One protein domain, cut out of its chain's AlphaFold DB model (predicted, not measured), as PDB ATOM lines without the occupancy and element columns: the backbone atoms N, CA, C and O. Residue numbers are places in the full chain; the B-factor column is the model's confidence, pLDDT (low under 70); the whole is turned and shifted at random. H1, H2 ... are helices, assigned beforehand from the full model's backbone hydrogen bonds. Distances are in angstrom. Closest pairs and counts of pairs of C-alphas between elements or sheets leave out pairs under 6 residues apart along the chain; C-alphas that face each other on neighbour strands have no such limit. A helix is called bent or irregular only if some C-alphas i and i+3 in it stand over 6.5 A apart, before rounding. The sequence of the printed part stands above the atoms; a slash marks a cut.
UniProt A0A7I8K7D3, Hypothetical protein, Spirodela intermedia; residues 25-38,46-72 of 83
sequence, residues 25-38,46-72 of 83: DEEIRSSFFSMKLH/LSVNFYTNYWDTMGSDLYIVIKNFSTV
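Overview. This is residues 25 to 38 and 46 to 72 of the 83 residues of the protein "Hypothetical protein" of Spirodela intermedia (UniProt A0A7I8K7D3). Three helices make a small, thinly joined triangle: H1 along one side, the short H2 along the second, and the long H3 along the third and on past the corner where H1 begins. H1 starts beside the middle of H3 and ends beside H2, and a tight link leads from H2 into H3. The printed part has 41 residues with three named helices, in the order H1, H2, H3, and no named strand; the class is all helix. The whole is compact, with a radius of gyration of the C-alphas of 10.3 A and spans of 28 by 20 by 19 A.

Arrangement. H1, residues 25 to 34, touches H2, residues 48 to 53, at a steep tilt of 65 degrees, opposite ways; their closest C-alphas, those of Phe 33 and Thr 52, are 6.4 A apart. H1 and H3, residues 55 to 71, are close but not clearly touching, and their closest C-alphas, those of Asp 25 and Tyr 63, are 6.3 A apart. They run opposite ways at a steep tilt of 68 degrees, only just short of about perpendicular. H2 and H3 are also close but not clearly touching, with the C-alphas of Tyr 51 and Met 58 closest at 7.5 A, and run opposite ways at a steep tilt of 47 degrees. In H1 and H2 every O i to N i+4 pair is within hydrogen-bond range; in H3 11 of 13 are.

Along the chain. H1 measures 14.0 A from C-alpha 25 at (156.607, 180.699, 119.771) to C-alpha 34. H2 measures 8.8 A from C-alpha 48 at (161.874, 184.386, 104.460) to C-alpha 53. H3 measures 22.4 A and ends with C-alpha 71 at (146.740, 170.632, 115.105). H3 is irregular, with C-alphas 57 and 60 7.5 A apart, and has a kink of 28 degrees near residue 62.

Size, cuts and confidence. The two C-alphas farthest apart, those of His 38 and Thr 71, are 28.5 A apart. Residues 39 to 45 are not printed, and C-alphas 38 and 46 are 12.5 A apart across this cut in the link from H1 to H2. The mean pLDDT of the printed part is 81.5; residues 36 to 38, 46 and 72 are under 70.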
ATOM      1  N   ASP A  25     156.384 179.442 120.506       90.75
ATOM      2  CA  ASP A  25     156.607 180.699 119.771       90.75
ATOM      3  C   ASP A  25     158.092 181.016 119.553       90.75
ATOM      4  O   ASP A  25     158.467 181.563 118.517       90.75
ATOM      5  N   GLU A  26     158.954 180.632 120.494       90.56
ATOM      6  CA  GLU A  26     160.402 180.799 120.378       90.56
ATOM      7  C   GLU A  26     160.994 179.850 119.327       90.56
ATOM      8  O   GLU A  26     161.805 180.276 118.507       90.56
ATOM      9  N   GLU A  27     160.545 178.593 119.291       87.88
ATOM     10  CA  GLU A  27     160.904 177.590 118.282       87.88
ATOM     11  C   GLU A  27     160.493 178.073 116.890       87.88
ATOM     12  O   GLU A  27     161.294 178.016 115.955       87.88
ATOM     13  N   ILE A  28     159.276 178.612 116.758       88.50
ATOM     14  CA  ILE A  28     158.780 179.191 115.508       88.50
ATOM     15  C   ILE A  28     159.660 180.375 115.098       88.50
ATOM     16  O   ILE A  28     160.224 180.368 114.006       88.50
ATOM     17  N   ARG A  29     159.849 181.364 115.980       89.38
ATOM     18  CA  ARG A  29     160.653 182.556 115.677       89.38
ATOM     19  C   ARG A  29     162.087 182.189 115.309       89.38
ATOM     20  O   ARG A  29     162.563 182.561 114.243       89.38
ATOM     21  N   SER A  30     162.771 181.427 116.153       88.25
ATOM     22  CA  SER A  30     164.153 181.004 115.919       88.25
ATOM     23  C   SER A  30     164.302 180.251 114.594       88.25
ATOM     24  O   SER A  30     165.258 180.478 113.853       88.25
ATOM     25  N   SER A  31     163.317 179.427 114.224       86.88
ATOM     26  CA  SER A  31     163.313 178.729 112.934       86.88
ATOM     27  C   SER A  31     163.244 179.698 111.751       86.88
ATOM     28  O   SER A  31     164.068 179.597 110.847       86.88
ATOM     29  N   PHE A  32     162.344 180.687 111.769       84.00
ATOM     30  CA  PHE A  32     162.266 181.696 110.700       84.00
ATOM     31  C   PHE A  32     163.547 182.526 110.571       84.00
ATOM     32  O   PHE A  32     163.985 182.808 109.461       84.00
ATOM     33  N   PHE A  33     164.177 182.880 111.692       84.25
ATOM     34  CA  PHE A  33     165.412 183.674 111.697       84.25
ATOM     35  C   PHE A  33     166.671 182.852 111.372       84.25
ATOM     36  O   PHE A  33     167.687 183.420 110.976       84.25
ATOM     37  N   SER A  34     166.622 181.526 111.526       84.69
ATOM     38  CA  SER A  34     167.724 180.616 111.180       84.69
ATOM     39  C   SER A  34     167.600 180.009 109.778       84.69
ATOM     40  O   SER A  34     168.587 179.495 109.241       84.69
ATOM     41  N   MET A  35     166.419 180.085 109.155       80.00
ATOM     42  CA  MET A  35     166.203 179.663 107.774       80.00
ATOM     43  C   MET A  35     167.082 180.485 106.822       80.00
ATOM     44  O   MET A  35     166.959 181.703 106.703       80.00
ATOM     45  N   LYS A  36     167.989 179.803 106.111       65.56
ATOM     46  CA  LYS A  36     168.831 180.437 105.091       65.56
ATOM     47  C   LYS A  36     167.950 181.031 103.987       65.56
ATOM     48  O   LYS A  36     167.102 180.340 103.429       65.56
ATOM     49  N   LEU A  37     168.260 182.265 103.596       60.00
ATOM     50  CA  LEU A  37     167.634 183.042 102.512       60.00
ATOM     51  C   LEU A  37     167.638 182.374 101.119       60.00
ATOM     52  O   LEU A  37     167.099 182.939 100.176       60.00
ATOM     53  N   HIS A  38     168.259 181.205 100.958       53.19
ATOM     54  CA  HIS A  38     168.540 180.586  99.659       53.19
ATOM     55  C   HIS A  38     167.525 179.519  99.235       53.19
ATOM     56  O   HIS A  38     167.845 178.681  98.393       53.19
ATOM     57  N   LEU A  46     157.521 186.422  98.334       62.41
ATOM     58  CA  LEU A  46     157.574 186.484  99.789       62.41
ATOM     59  C   LEU A  46     158.684 185.568 100.303       62.41
ATOM     60  O   LEU A  46     158.469 184.448 100.762       62.41
ATOM     61  N   SER A  47     159.912 186.070 100.223       70.69
ATOM     62  CA  SER A  47     161.066 185.399 100.826       70.69
ATOM     63  C   SER A  47     160.955 185.345 102.357       70.69
ATOM     64  O   SER A  47     160.287 186.166 102.982       70.69
ATOM     65  N   VAL A  48     161.703 184.434 102.990       73.00
ATOM     66  CA  VAL A  48     161.874 184.386 104.460       73.00
ATOM     67  C   VAL A  48     162.243 185.765 105.035       73.00
ATOM     68  O   VAL A  48     161.786 186.118 106.120       73.00
ATOM     69  N   ASN A  49     162.968 186.588 104.263       75.12
ATOM     70  CA  ASN A  49     163.325 187.961 104.623       75.12
ATOM     71  C   ASN A  49     162.106 188.861 104.876       75.12
ATOM     72  O   ASN A  49     162.135 189.722 105.750       75.12
ATOM     73  N   PHE A  50     161.034 188.695 104.096       79.94
ATOM     74  CA  PHE A  50     159.807 189.469 104.270       79.94
ATOM     75  C   PHE A  50     159.217 189.209 105.658       79.94
ATOM     76  O   PHE A  50     158.981 190.140 106.426       79.94
ATOM     77  N   TYR A  51     159.077 187.936 106.023       78.62
ATOM     78  CA  TYR A  51     158.520 187.544 107.313       78.62
ATOM     79  C   TYR A  51     159.402 187.976 108.485       78.62
ATOM     80  O   TYR A  51     158.871 188.435 109.492       78.62
ATOM     81  N   THR A  52     160.731 187.902 108.361       82.00
ATOM     82  CA  THR A  52     161.635 188.378 109.420       82.00
ATOM     83  C   THR A  52     161.616 189.903 109.569       82.00
ATOM     84  O   THR A  52     161.668 190.386 110.696       82.00
ATOM     85  N   ASN A  53     161.495 190.667 108.473       84.75
ATOM     86  CA  ASN A  53     161.455 192.139 108.511       84.75
ATOM     87  C   ASN A  53     160.128 192.690 109.055       84.75
ATOM     88  O   ASN A  53     160.128 193.713 109.733       84.75
ATOM     89  N   TYR A  54     159.006 192.015 108.788       85.88
ATOM     90  CA  TYR A  54     157.673 192.413 109.264       85.88
ATOM     91  C   TYR A  54     157.184 191.579 110.457       85.88
ATOM     92  O   TYR A  54     155.991 191.579 110.777       85.88
ATOM     93  N   TRP A  55     158.098 190.883 111.144       87.44
ATOM     94  CA  TRP A  55     157.769 189.968 112.239       87.44
ATOM     95  C   TRP A  55     156.993 190.646 113.369       87.44
ATOM     96  O   TRP A  55     156.068 190.059 113.922       87.44
ATOM     97  N   ASP A  56     157.318 191.899 113.688       88.25
ATOM     98  CA  ASP A  56     156.648 192.638 114.764       88.25
ATOM     99  C   ASP A  56     155.181 192.964 114.442       88.25
ATOM    100  O   ASP A  56     154.387 193.186 115.350       88.25
ATOM    101  N   THR A  57     154.804 192.968 113.159       87.12
ATOM    102  CA  THR A  57     153.418 193.199 112.719       87.12
ATOM    103  C   THR A  57     152.665 191.891 112.479       87.12
ATOM    104  O   THR A  57     151.496 191.794 112.828       87.12
ATOM    105  N   MET A  58     153.317 190.888 111.882       85.44
ATOM    106  CA  MET A  58     152.651 189.670 111.386       85.44
ATOM    107  C   MET A  58     152.950 188.416 112.223       85.44
ATOM    108  O   MET A  58     152.323 187.376 112.036       85.44
ATOM    109  N   GLY A  59     153.917 188.479 113.142       87.06
ATOM    110  CA  GLY A  59     154.411 187.319 113.886       87.06
ATOM    111  C   GLY A  59     153.342 186.655 114.750       87.06
ATOM    112  O   GLY A  59     153.294 185.429 114.818       87.06
ATOM    113  N   SER A  60     152.438 187.439 115.349       89.00
ATOM    114  CA  SER A  60     151.303 186.911 116.119       89.00
ATOM    115  C   SER A  60     150.396 186.016 115.279       89.00
ATOM    116  O   SER A  60     150.012 184.935 115.727       89.00
ATOM    117  N   ASP A  61     150.104 186.434 114.048       88.44
ATOM    118  CA  ASP A  61     149.240 185.689 113.134       88.44
ATOM    119  C   ASP A  61     149.948 184.431 112.628       88.44
ATOM    120  O   ASP A  61     149.343 183.360 112.559       88.44
ATOM    121  N   LEU A  62     151.259 184.519 112.372       87.06
ATOM    122  CA  LEU A  62     152.078 183.363 112.007       87.06
ATOM    123  C   LEU A  62     152.094 182.300 113.109       87.06
ATOM    124  O   LEU A  62     151.940 181.118 112.802       87.06
ATOM    125  N   TYR A  63     152.213 182.685 114.385       90.31
ATOM    126  CA  TYR A  63     152.138 181.724 115.490       90.31
ATOM    127  C   TYR A  63     150.808 180.974 115.502       90.31
ATOM    128  O   TYR A  63     150.787 179.755 115.668       90.31
ATOM    129  N   ILE A  64     149.698 181.688 115.305       88.50
ATOM    130  CA  ILE A  64     148.358 181.095 115.276       88.50
ATOM    131  C   ILE A  64     148.237 180.126 114.099       88.50
ATOM    132  O   ILE A  64     147.831 178.980 114.287       88.50
ATOM    133  N   VAL A  65     148.626 180.553 112.895       87.50
ATOM    134  CA  VAL A  65     148.549 179.733 111.677       87.50
ATOM    135  C   VAL A  65     149.397 178.471 111.804       87.50
ATOM    136  O   VAL A  65     148.908 177.382 111.511       87.50
ATOM    137  N   ILE A  66     150.638 178.584 112.282       87.19
ATOM    138  CA  ILE A  66     151.558 177.447 112.398       87.19
ATOM    139  C   ILE A  66     151.064 176.453 113.444       87.19
ATOM    140  O   ILE A  66     150.996 175.257 113.164       87.19
ATOM    141  N   LYS A  67     150.643 176.934 114.618       88.50
ATOM    142  CA  LYS A  67     150.070 176.064 115.651       88.50
ATOM    143  C   LYS A  67     148.799 175.375 115.157       88.50
ATOM    144  O   LYS A  67     148.632 174.186 115.407       88.50
ATOM    145  N   ASN A  68     147.943 176.080 114.418       85.56
ATOM    146  CA  ASN A  68     146.735 175.506 113.821       85.56
ATOM    147  C   ASN A  68     147.054 174.475 112.730       85.56
ATOM    148  O   ASN A  68     146.392 173.446 112.635       85.56
ATOM    149  N   PHE A  69     148.087 174.699 111.922       80.81
ATOM    150  CA  PHE A  69     148.524 173.707 110.943       80.81
ATOM    151  C   PHE A  69     149.048 172.437 111.629       80.81
ATOM    152  O   PHE A  69     148.768 171.330 111.180       80.81
ATOM    153  N   SER A  70     149.742 172.581 112.762       74.38
ATOM    154  CA  SER A  70     150.205 171.446 113.569       74.38
ATOM    155  C   SER A  70     149.083 170.702 114.307       74.38
ATOM    156  O   SER A  70     149.285 169.553 114.694       74.38
ATOM    157  N   THR A  71     147.911 171.314 114.518       71.06
ATOM    158  CA  THR A  71     146.740 170.632 115.105       71.06
ATOM    159  C   THR A  71     145.874 169.948 114.049       71.06
ATOM    160  O   THR A  71     145.262 168.914 114.329       71.06
ATOM    161  N   VAL A  72     145.845 170.475 112.820       62.84
ATOM    162  CA  VAL A  72     145.098 169.908 111.688       62.84
ATOM    163  C   VAL A  72     145.949 168.871 110.954       62.84
ATOM    164  O   VAL A  72     146.344 169.041 109.808       62.84
TER     165      VAL A  72